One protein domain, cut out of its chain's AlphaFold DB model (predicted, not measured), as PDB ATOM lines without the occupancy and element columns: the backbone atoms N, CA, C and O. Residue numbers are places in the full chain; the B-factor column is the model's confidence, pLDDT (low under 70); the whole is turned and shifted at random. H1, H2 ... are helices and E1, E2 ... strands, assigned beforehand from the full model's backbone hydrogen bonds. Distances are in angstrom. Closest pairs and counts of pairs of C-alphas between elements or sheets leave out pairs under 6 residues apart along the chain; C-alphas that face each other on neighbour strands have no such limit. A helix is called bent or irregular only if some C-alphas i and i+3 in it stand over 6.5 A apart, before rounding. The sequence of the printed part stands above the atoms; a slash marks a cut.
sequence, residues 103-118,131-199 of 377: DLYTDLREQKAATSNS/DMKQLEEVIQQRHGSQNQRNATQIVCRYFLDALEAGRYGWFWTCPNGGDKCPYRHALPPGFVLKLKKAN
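What this domain is: This is residues 103 to 118 and 131 to 199 of the 377 residues of a protein of bacterium (UniProt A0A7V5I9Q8). A small body made largely of loops has one helical arm, the first part of H2, sticking out of it at residues 131 to 141, of which 132 to 141 belong to H2. In the body, H1 lies on one side and E1 and H3 on the other, while the long unnamed stretch, residues 165 to 199, winds beside them and trails off to the end opposite the arm. The printed part has 85 residues, with H1, H2, E1 and H3 in that order; the class is mostly helix, though only 37 residues are in named elements. The whole is loose, with a radius of gyration of the C-alphas of 15.8 A and spans of 60 by 25 by 20 A.

How they stand to each other: Look first at H1, residues 108 to 116, and H2, residues 132 to 147: they are only just apart, their closest C-alphas 8.1 A from each other. Next comes E1, residues 152 to 155, which pairs with no named strand and is apart from H1 and H2. H3, residues 157 to 164, meets E1 only through their link and is apart from H1 and H2. In H1 and H3 every O i to N i+4 pair is within hydrogen-bond range; in H2, 10 of 12 are.

Where its parts are: Find C-alpha 108 at (230.629, 227.629, 320.619); from there H1 runs 12.1 A. H2 starts at C-alpha 132, (217.317, 230.208, 290.781), and runs 21.5 A; it is neither bent nor irregular, but only just: C-alphas 142 and 145 are 6.2 A apart. E1 is 7.9 A long, and H3, 10.8 A, ends at C-alpha 164, (236.054, 216.205, 333.739).

The domain as a whole: The C-alphas of Asp 131 and Asn 199, the two farthest apart, are 60.4 A from each other. Residues 119 to 130 are not printed, and C-alphas 118 and 131 stand 21.6 A apart across this cut. The links H2 to E1 and E1 to H3 are tight. Read the B-factor column for pLDDT under 70 at residues 111 to 118, 142 to 151 and 195 to 199.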
ATOM      1  N   ASP A 103     227.210 227.558 327.525       81.06
ATOM      2  CA  ASP A 103     226.209 226.508 327.342       81.06
ATOM      3  C   ASP A 103     226.892 225.241 326.823       81.06
ATOM      4  O   ASP A 103     227.496 225.212 325.751       81.06
ATOM      5  N   LEU A 104     226.795 224.187 327.626       84.12
ATOM      6  CA  LEU A 104     227.485 222.928 327.425       84.12
ATOM      7  C   LEU A 104     226.893 222.077 326.289       84.12
ATOM      8  O   LEU A 104     227.543 221.151 325.796       84.12
ATOM      9  N   TYR A 105     225.664 222.377 325.876       85.25
ATOM     10  CA  TYR A 105     224.912 221.603 324.886       85.25
ATOM     11  C   TYR A 105     224.974 222.207 323.481       85.25
ATOM     12  O   TYR A 105     224.599 221.552 322.503       85.25
ATOM     13  N   THR A 106     225.522 223.414 323.354       83.44
ATOM     14  CA  THR A 106     225.697 224.111 322.077       83.44
ATOM     15  C   THR A 106     227.172 224.319 321.763       83.44
ATOM     16  O   THR A 106     227.934 224.779 322.608       83.44
ATOM     17  N   ASP A 107     227.596 224.001 320.539       81.56
ATOM     18  CA  ASP A 107     228.996 224.178 320.157       81.56
ATOM     19  C   ASP A 107     229.283 225.674 319.961       81.56
ATOM     20  O   ASP A 107     228.655 226.348 319.139       81.56
ATOM     21  N   LEU A 108     230.262 226.212 320.692       78.06
ATOM     22  CA  LEU A 108     230.629 227.629 320.619       78.06
ATOM     23  C   LEU A 108     231.039 228.058 319.194       78.06
ATOM     24  O   LEU A 108     230.946 229.236 318.845       78.06
ATOM     25  N   ARG A 109     231.461 227.117 318.339       76.88
ATOM     26  CA  ARG A 109     231.761 227.370 316.920       76.88
ATOM     27  C   ARG A 109     230.503 227.610 316.095       76.88
ATOM     28  O   ARG A 109     230.534 228.449 315.200       76.88
ATOM     29  N   GLU A 110     229.400 226.936 316.419       73.56
ATOM     30  CA  GLU A 110     228.088 227.151 315.791       73.56
ATOM     31  C   GLU A 110     227.532 228.522 316.184       73.56
ATOM     32  O   GLU A 110     227.104 229.282 315.318       73.56
ATOM     33  N   GLN A 111     227.651 228.899 317.462       69.25
ATOM     34  CA  GLN A 111     227.247 230.226 317.940       69.25
ATOM     35  C   GLN A 111     228.073 231.355 317.296       69.25
ATOM     36  O   GLN A 111     227.530 232.370 316.845       69.25
ATOM     37  N   LYS A 112     229.400 231.177 317.201       69.88
ATOM     38  CA  LYS A 112     230.300 232.131 316.532       69.88
ATOM     39  C   LYS A 112     230.011 232.232 315.033       69.88
ATOM     40  O   LYS A 112     230.018 233.344 314.513       69.88
ATOM     41  N   ALA A 113     229.730 231.115 314.358       65.75
ATOM     42  CA  ALA A 113     229.357 231.099 312.945       65.75
ATOM     43  C   ALA A 113     228.006 231.787 312.699       65.75
ATOM     44  O   ALA A 113     227.901 232.585 311.775       65.75
ATOM     45  N   ALA A 114     227.001 231.555 313.547       63.53
ATOM     46  CA  ALA A 114     225.710 232.236 313.454       63.53
ATOM     47  C   ALA A 114     225.851 233.762 313.596       63.53
ATOM     48  O   ALA A 114     225.214 234.517 312.865       63.53
ATOM     49  N   THR A 115     226.747 234.211 314.479       62.88
ATOM     50  CA  THR A 115     227.004 235.641 314.715       62.88
ATOM     51  C   THR A 115     227.861 236.279 313.613       62.88
ATOM     52  O   THR A 115     227.689 237.452 313.300       62.88
ATOM     53  N   SER A 116     228.802 235.542 313.009       56.81
ATOM     54  CA  SER A 116     229.693 236.082 311.971       56.81
ATOM     55  C   SER A 116     229.095 236.044 310.562       56.81
ATOM     56  O   SER A 116     229.477 236.858 309.724       56.81
ATOM     57  N   ASN A 117     228.137 235.147 310.301       55.44
ATOM     58  CA  ASN A 117     227.440 235.054 309.017       55.44
ATOM     59  C   ASN A 117     226.190 235.944 308.916       55.44
ATOM     60  O   ASN A 117     225.583 235.997 307.842       55.44
ATOM     61  N   SER A 118     225.817 236.690 309.960       51.25
ATOM     62  CA  SER A 118     224.801 237.743 309.860       51.25
ATOM     63  C   SER A 118     225.388 239.004 309.206       51.25
ATOM     64  O   SER A 118     225.428 240.080 309.798       51.25
ATOM     65  N   ASP A 131     217.081 235.119 290.898       82.88
ATOM     66  CA  ASP A 131     217.156 233.996 289.964       82.88
ATOM     67  C   ASP A 131     217.550 232.692 290.685       82.88
ATOM     68  O   ASP A 131     218.367 232.691 291.609       82.88
ATOM     69  N   MET A 132     217.054 231.545 290.204       77.62
ATOM     70  CA  MET A 132     217.317 230.208 290.781       77.62
ATOM     71  C   MET A 132     218.807 229.906 291.013       77.62
ATOM     72  O   MET A 132     219.156 229.245 291.986       77.62
ATOM     73  N   LYS A 133     219.698 230.424 290.161       83.06
ATOM     74  CA  LYS A 133     221.152 230.255 290.307       83.06
ATOM     75  C   LYS A 133     221.740 231.083 291.452       83.06
ATOM     76  O   LYS A 133     222.640 230.612 292.131       83.06
ATOM     77  N   GLN A 134     221.223 232.291 291.680       82.56
ATOM     78  CA  GLN A 134     221.641 233.150 292.795       82.56
ATOM     79  C   GLN A 134     221.142 232.583 294.124       82.56
ATOM     80  O   GLN A 134     221.857 232.604 295.125       82.56
ATOM     81  N   LEU A 135     219.937 232.004 294.119       81.62
ATOM     82  CA  LEU A 135     219.414 231.264 295.257       81.62
ATOM     83  C   LEU A 135     220.289 230.040 295.565       81.62
ATOM     84  O   LEU A 135     220.660 229.827 296.715       81.62
ATOM     85  N   GLU A 136     220.674 229.273 294.545       81.38
ATOM     86  CA  GLU A 136     221.527 228.093 294.702       81.38
ATOM     87  C   GLU A 136     222.955 228.446 295.155       81.38
ATOM     88  O   GLU A 136     223.505 227.759 296.015       81.38
ATOM     89  N   GLU A 137     223.529 229.553 294.678       83.44
ATOM     90  CA  GLU A 137     224.833 230.064 295.119       83.44
ATOM     91  C   GLU A 137     224.805 230.504 296.589       83.44
ATOM     92  O   GLU A 137     225.672 230.113 297.372       83.44
ATOM     93  N   VAL A 138     223.773 231.239 297.010       78.69
ATOM     94  CA  VAL A 138     223.619 231.650 298.412       78.69
ATOM     95  C   VAL A 138     223.328 230.449 299.315       78.69
ATOM     96  O   VAL A 138     223.869 230.372 300.421       78.69
ATOM     97  N   ILE A 139     222.560 229.460 298.846       77.69
ATOM     98  CA  ILE A 139     222.356 228.183 299.546       77.69
ATOM     99  C   ILE A 139     223.683 227.428 299.674       77.69
ATOM    100  O   ILE A 139     224.024 226.988 300.771       77.69
ATOM    101  N   GLN A 140     224.484 227.314 298.614       79.75
ATOM    102  CA  GLN A 140     225.799 226.668 298.674       79.75
ATOM    103  C   GLN A 140     226.779 227.428 299.575       79.75
ATOM    104  O   GLN A 140     227.554 226.809 300.301       79.75
ATOM    105  N   GLN A 141     226.720 228.757 299.610       74.50
ATOM    106  CA  GLN A 141     227.577 229.574 300.465       74.50
ATOM    107  C   GLN A 141     227.208 229.431 301.953       74.50
ATOM    108  O   GLN A 141     228.094 229.335 302.813       74.50
ATOM    109  N   ARG A 142     225.906 229.335 302.259       66.69
ATOM    110  CA  ARG A 142     225.374 229.095 303.611       66.69
ATOM    111  C   ARG A 142     225.590 227.651 304.074       66.69
ATOM    112  O   ARG A 142     226.096 227.437 305.170       66.69
ATOM    113  N   HIS A 143     225.268 226.661 303.245       60.75
ATOM    114  CA  HIS A 143     225.299 225.243 303.623       60.75
ATOM    115  C   HIS A 143     226.652 224.560 303.367       60.75
ATOM    116  O   HIS A 143     227.032 223.660 304.117       60.75
ATOM    117  N   GLY A 144     227.424 224.990 302.367       55.66
ATOM    118  CA  GLY A 144     228.711 224.385 302.000       55.66
ATOM    119  C   GLY A 144     229.840 224.682 302.989       55.66
ATOM    120  O   GLY A 144     230.682 223.823 303.247       55.66
ATOM    121  N   SER A 145     229.837 225.866 303.612       55.09
ATOM    122  CA  SER A 145     230.836 226.246 304.623       55.09
ATOM    123  C   SER A 145     230.516 225.720 306.030       55.09
ATOM    124  O   SER A 145     231.428 225.515 306.837       55.09
ATOM    125  N   GLN A 146     229.235 225.458 306.311       54.53
ATOM    126  CA  GLN A 146     228.739 225.016 307.613       54.53
ATOM    127  C   GLN A 146     228.793 223.487 307.779       54.53
ATOM    128  O   GLN A 146     229.173 223.010 308.847       54.53
ATOM    129  N   ASN A 147     228.537 222.712 306.717       54.31
ATOM    130  CA  ASN A 147     228.563 221.242 306.779       54.31
ATOM    131  C   ASN A 147     229.970 220.618 306.807       54.31
ATOM    132  O   ASN A 147     230.116 219.486 307.259       54.31
ATOM    133  N   GLN A 148     231.021 221.320 306.365       57.41
ATOM    134  CA  GLN A 148     232.377 220.744 306.340       57.41
ATOM    135  C   GLN A 148     233.162 220.891 307.651       57.41
ATOM    136  O   GLN A 148     234.154 220.192 307.847       57.41
ATOM    137  N   ARG A 149     232.757 221.790 308.556       55.88
ATOM    138  CA  ARG A 149     233.522 222.083 309.783       55.88
ATOM    139  C   ARG A 149     233.072 221.267 311.002       55.88
ATOM    140  O   ARG A 149     233.877 221.080 311.907       55.88
ATOM    141  N   ASN A 150     231.854 220.716 310.981       56.97
ATOM    142  CA  ASN A 150     231.240 219.973 312.093       56.97
ATOM    143  C   ASN A 150     230.758 218.578 311.640       56.97
ATOM    144  O   ASN A 150     229.643 218.162 311.940       56.97
ATOM    145  N   ALA A 151     231.569 217.875 310.847       61.38
ATOM    146  CA  ALA A 151     231.120 216.722 310.065       61.38
ATOM    147  C   ALA A 151     230.699 215.484 310.885       61.38
ATOM    148  O   ALA A 151     230.086 214.575 310.327       61.38
ATOM    149  N   THR A 152     231.008 215.408 312.186       70.75
ATOM    150  CA  THR A 152     230.662 214.234 312.999       70.75
ATOM    151  C   THR A 152     229.790 214.590 314.203       70.75
ATOM    152  O   THR A 152     230.108 215.480 314.988       70.75
ATOM    153  N   GLN A 153     228.706 213.825 314.389       74.69
ATOM    154  CA  GLN A 153     227.849 213.834 315.590       74.69
ATOM    155  C   GLN A 153     228.567 213.276 316.838       74.69
ATOM    156  O   GLN A 153     227.990 213.171 317.917       74.69
ATOM    157  N   ILE A 154     229.835 212.883 316.689       85.38
ATOM    158  CA  ILE A 154     230.659 212.306 317.742       85.38
ATOM    159  C   ILE A 154     231.275 213.445 318.555       85.38
ATOM    160  O   ILE A 154     231.876 214.375 318.014       85.38
ATOM    161  N   VAL A 155     231.149 213.345 319.874       87.69
ATOM    162  CA  VAL A 155     231.723 214.298 320.828       87.69
ATOM    163  C   VAL A 155     233.246 214.154 320.866       87.69
ATOM    164  O   VAL A 155     233.784 213.045 320.890       87.69
ATOM    165  N   CYS A 156     233.968 215.274 320.904       89.31
ATOM    166  CA  CYS A 156     235.426 215.263 321.000       89.31
ATOM    167  C   CYS A 156     235.904 214.670 322.335       89.31
ATOM    168  O   CYS A 156     235.496 215.112 323.407       89.31
ATOM    169  N   ARG A 157     236.863 213.737 322.294       89.50
ATOM    170  CA  ARG A 157     237.450 213.133 323.509       89.50
ATOM    171  C   ARG A 157     238.107 214.163 324.429       89.50
ATOM    172  O   ARG A 157     237.889 214.138 325.631       89.50
ATOM    173  N   TYR A 158     238.849 215.114 323.859       90.38
ATOM    174  CA  TYR A 158     239.495 216.185 324.629       90.38
ATOM    175  C   TYR A 158     238.505 217.168 325.255       90.38
ATOM    176  O   TYR A 158     238.850 217.850 326.213       90.38
ATOM    177  N   PHE A 159     237.287 217.257 324.715       89.31
ATOM    178  CA  PHE A 159     236.225 218.058 325.312       89.31
ATOM    179  C   PHE A 159     235.681 217.372 326.567       89.31
ATOM    180  O   PHE A 159     235.552 218.026 327.593       89.31
ATOM    181  N   LEU A 160     235.465 216.053 326.521       89.56
ATOM    182  CA  LEU A 160     235.097 215.278 327.709       89.56
ATOM    183  C   LEU A 160     236.177 215.373 328.802       89.56
ATOM    184  O   LEU A 160     235.852 215.709 329.934       89.56
ATOM    185  N   ASP A 161     237.457 215.213 328.447       90.31
ATOM    186  CA  ASP A 161     238.587 215.378 329.383       90.31
ATOM    187  C   ASP A 161     238.666 216.802 329.973       90.31
ATOM    188  O   ASP A 161     238.916 217.003 331.162       90.31
ATOM    189  N   ALA A 162     238.402 217.830 329.163       90.19
ATOM    190  CA  ALA A 162     238.372 219.209 329.643       90.19
ATOM    191  C   ALA A 162     237.218 219.476 330.617       90.19
ATOM    192  O   ALA A 162     237.386 220.273 331.539       90.19
ATOM    193  N   LEU A 163     236.069 218.826 330.425       87.62
ATOM    194  CA  LEU A 163     234.919 218.942 331.318       87.62
ATOM    195  C   LEU A 163     235.123 218.183 332.619       87.62
ATOM    196  O   LEU A 163     234.822 218.720 333.680       87.62
ATOM    197  N   GLU A 164     235.685 216.977 332.552       86.69
ATOM    198  CA  GLU A 164     236.054 216.205 333.739       86.69
ATOM    199  C   GLU A 164     237.099 216.940 334.580       86.69
ATOM    200  O   GLU A 164     237.021 216.941 335.807       86.69
ATOM    201  N   ALA A 165     238.032 217.638 333.932       84.38
ATOM    202  CA  ALA A 165     239.022 218.463 334.608       84.38
ATOM    203  C   ALA A 165     238.527 219.878 334.976       84.38
ATOM    204  O   ALA A 165     239.311 220.653 335.520       84.38
ATOM    205  N   GLY A 166     237.290 220.262 334.635       83.00
ATOM    206  CA  GLY A 166     236.759 221.612 334.884       83.00
ATOM    207  C   GLY A 166     237.505 222.744 334.159       83.00
ATOM    208  O   GLY A 166     237.403 223.905 334.540       83.00
ATOM    209  N   ARG A 167     238.278 222.423 333.114       81.88
ATOM    210  CA  ARG A 167     239.108 223.366 332.337       81.88
ATOM    211  C   ARG A 167     238.408 223.901 331.084       81.88
ATOM    212  O   ARG A 167     239.019 224.648 330.319       81.88
ATOM    213  N   TYR A 168     237.167 223.492 330.833       82.25
ATOM    214  CA  TYR A 168     236.378 223.963 329.698       82.25
ATOM    215  C   TYR A 168     235.780 225.351 329.978       82.25
ATOM    216  O   TYR A 168     235.203 225.585 331.036       82.25
ATOM    217  N   GLY A 169     235.911 226.281 329.029       82.12
ATOM    218  CA  GLY A 169     235.423 227.653 329.174       82.12
ATOM    219  C   GLY A 169     235.852 228.570 328.028       82.12
ATOM    220  O   GLY A 169     236.320 228.110 326.990       82.12
ATOM    221  N   TRP A 170     235.723 229.884 328.232       76.75
ATOM    222  CA  TRP A 170     235.954 230.918 327.208       76.75
ATOM    223  C   TRP A 170     237.343 230.873 326.547       76.75
ATOM    224  O   TRP A 170     237.476 231.156 325.358       76.75
ATOM    225  N   PHE A 171     238.374 230.494 327.306       77.94
ATOM    226  CA  PHE A 171     239.755 230.395 326.819       77.94
ATOM    227  C   PHE A 171     240.157 228.977 326.400       77.94
ATOM    228  O   PHE A 171     241.296 228.751 325.984       77.94
ATOM    229  N   TRP A 172     239.248 228.006 326.504       86.19
ATOM    230  CA  TRP A 172     239.560 226.630 326.162       86.19
ATOM    231  C   TRP A 172     239.582 226.448 324.643       86.19
ATOM    232  O   TRP A 172     238.589 226.663 323.953       86.19
ATOM    233  N   THR A 173     240.732 226.023 324.126       86.25
ATOM    234  CA  THR A 173     240.909 225.658 322.719       86.25
ATOM    235  C   THR A 173     241.196 224.169 322.642       86.25
ATOM    236  O   THR A 173     242.077 223.666 323.338       86.25
ATOM    237  N   CYS A 174     240.455 223.455 321.797       87.56
ATOM    238  CA  CYS A 174     240.655 222.022 321.642       87.56
ATOM    239  C   CYS A 174     242.064 221.720 321.097       87.56
ATOM    240  O   CYS A 174     242.443 222.272 320.062       87.56
ATOM    241  N   PRO A 175     242.834 220.813 321.722       88.31
ATOM    242  CA  PRO A 175     244.149 220.423 321.214       88.31
ATOM    243  C   PRO A 175     244.073 219.677 319.869       88.31
ATOM    244  O   PRO A 175     245.038 219.677 319.114       88.31
ATOM    245  N   ASN A 176     242.917 219.105 319.513       80.25
ATOM    246  CA  ASN A 176     242.676 218.421 318.237       80.25
ATOM    247  C   ASN A 176     242.290 219.390 317.097       80.25
ATOM    248  O   ASN A 176     241.377 219.121 316.319       80.25
ATOM    249  N   GLY A 177     242.952 220.550 317.023       78.81
ATOM    250  CA  GLY A 177     242.771 221.519 315.932       78.81
ATOM    251  C   GLY A 177     241.872 222.720 316.239       78.81
ATOM    252  O   GLY A 177     241.428 223.392 315.308       78.81
ATOM    253  N   GLY A 178     241.609 223.015 317.514       82.38
ATOM    254  CA  GLY A 178     240.901 224.215 317.965       82.38
ATOM    255  C   GLY A 178     239.531 224.362 317.315       82.38
ATOM    256  O   GLY A 178     238.668 223.496 317.465       82.38
ATOM    257  N   ASP A 179     239.354 225.436 316.546       74.00
ATOM    258  CA  ASP A 179     238.111 225.703 315.820       74.00
ATOM    259  C   ASP A 179     237.853 224.728 314.654       74.00
ATOM    260  O   ASP A 179     236.720 224.607 314.195       74.00
ATOM    261  N   LYS A 180     238.869 223.986 314.195       78.81
ATOM    262  CA  LYS A 180     238.784 223.015 313.086       78.81
ATOM    263  C   LYS A 180     238.744 221.558 313.557       78.81
ATOM    264  O   LYS A 180     239.046 220.660 312.775       78.81
ATOM    265  N   CYS A 181     238.434 221.304 314.828       83.31
ATOM    266  CA  CYS A 181     238.298 219.934 315.315       83.31
ATOM    267  C   CYS A 181     237.143 219.222 314.579       83.31
ATOM    268  O   CYS A 181     236.036 219.766 314.573       83.31
ATOM    269  N   PRO A 182     237.362 218.017 314.009       83.19
ATOM    270  CA  PRO A 182     236.346 217.272 313.253       83.19
ATOM    271  C   PRO A 182     235.197 216.727 314.122       83.19
ATOM    272  O   PRO A 182     234.181 216.274 313.592       83.19
ATOM    273  N   TYR A 183     235.366 216.762 315.447       86.94
ATOM    274  CA  TYR A 183     234.417 216.283 316.448       86.94
ATOM    275  C   TYR A 183     233.697 217.452 317.134       86.94
ATOM    276  O   TYR A 183     234.252 218.548 317.264       86.94
ATOM    277  N   ARG A 184     232.474 217.217 317.617       86.00
ATOM    278  CA  ARG A 184     231.617 218.229 318.260       86.00
ATOM    279  C   ARG A 184     232.125 218.595 319.668       86.00
ATOM    280  O   ARG A 184     232.511 217.714 320.436       86.00
ATOM    281  N   HIS A 185     232.129 219.886 320.015       86.00
ATOM    282  CA  HIS A 185     232.509 220.423 321.337       86.00
ATOM    283  C   HIS A 185     231.275 220.820 322.150       86.00
ATOM    284  O   HIS A 185     231.183 221.932 322.666       86.00
ATOM    285  N   ALA A 186     230.305 219.916 322.198       87.25
ATOM    286  CA  ALA A 186     229.086 220.064 322.967       87.25
ATOM    287  C   ALA A 186     228.598 218.679 323.377       87.25
ATOM    288  O   ALA A 186     228.814 217.699 322.653       87.25
ATOM    289  N   LEU A 187     227.946 218.595 324.532       87.94
ATOM    290  CA  LEU A 187     227.316 217.358 324.957       87.94
ATOM    291  C   LEU A 187     226.106 217.043 324.069       87.94
ATOM    292  O   LEU A 187     225.416 217.961 323.613       87.94
ATOM    293  N   PRO A 188     225.820 215.754 323.825       85.06
ATOM    294  CA  PRO A 188     224.581 215.351 323.189       85.06
ATOM    295  C   PRO A 188     223.382 215.850 324.011       85.06
ATOM    296  O   PRO A 188     223.447 215.840 325.248       85.06
ATOM    297  N   PRO A 189     222.288 216.277 323.360       81.06
ATOM    298  CA  PRO A 189     221.096 216.726 324.069       81.06
ATOM    299  C   PRO A 189     220.575 215.597 324.971       81.06
ATOM    300  O   PRO A 189     220.393 214.469 324.519       81.06
ATOM    301  N   GLY A 190     220.379 215.890 326.259       78.75
ATOM    302  CA  GLY A 190     219.925 214.922 327.268       78.75
ATOM    303  C   GLY A 190     221.030 214.162 328.017       78.75
ATOM    304  O   GLY A 190     220.723 213.444 328.968       78.75
ATOM    305  N   PHE A 191     222.309 214.323 327.658       82.44
ATOM    306  CA  PHE A 191     223.412 213.712 328.405       82.44
ATOM    307  C   PHE A 191     223.850 214.595 329.582       82.44
ATOM    308  O   PHE A 191     224.451 215.650 329.391       82.44
ATOM    309  N   VAL A 192     223.586 214.141 330.808       80.44
ATOM    310  CA  VAL A 192     223.994 214.837 332.038       80.44
ATOM    311  C   VAL A 192     225.341 214.289 332.514       80.44
ATOM    312  O   VAL A 192     225.436 213.136 332.942       80.44
ATOM    313  N   LEU A 193     226.394 215.113 332.460       76.38
ATOM    314  CA  LEU A 193     227.702 214.752 333.012       76.38
ATOM    315  C   LEU A 193     227.636 214.647 334.538       76.38
ATOM    316  O   LEU A 193     227.317 215.612 335.233       76.38
ATOM    317  N   LYS A 194     228.031 213.490 335.068       71.75
ATOM    318  CA  LYS A 194     228.313 213.315 336.496       71.75
ATOM    319  C   LYS A 194     229.689 213.906 336.786       71.75
ATOM    320  O   LYS A 194     230.678 213.178 336.828       71.75
ATOM    321  N   LEU A 195     229.765 215.228 336.938       67.44
ATOM    322  CA  LEU A 195     231.004 215.869 337.363       67.44
ATOM    323  C   LEU A 195     231.397 215.291 338.727       67.44
ATOM    324  O   LEU A 195     230.672 215.439 339.714       67.44
ATOM    325  N   LYS A 196     232.543 214.612 338.781       56.28
ATOM    326  CA  LYS A 196     233.177 214.233 340.040       56.28
ATOM    327  C   LYS A 196     233.646 215.549 340.654       56.28
ATOM    328  O   LYS A 196     234.663 216.080 340.226       56.28
ATOM    329  N   LYS A 197     232.843 216.136 341.549       52.59
ATOM    330  CA  LYS A 197     233.160 217.396 342.235       52.59
ATOM    331  C   LYS A 197     234.493 217.240 342.969       52.59
ATOM    332  O   LYS A 197     234.540 216.757 344.095       52.59
ATOM    333  N   ALA A 198     235.581 217.611 342.308       48.75
ATOM    334  CA  ALA A 198     236.859 217.836 342.940       48.75
ATOM    335  C   ALA A 198     236.868 219.301 343.384       48.75
ATOM    336  O   ALA A 198     237.122 220.193 342.583       48.75
ATOM    337  N   ASN A 199     236.589 219.508 344.672       47.88
ATOM    338  CA  ASN A 199     236.994 220.692 345.427       47.88
ATOM    339  C   ASN A 199     236.303 222.027 345.069       47.88
ATOM    340  O   ASN A 199     236.975 222.989 344.706       47.88
TER     341      ASN A 199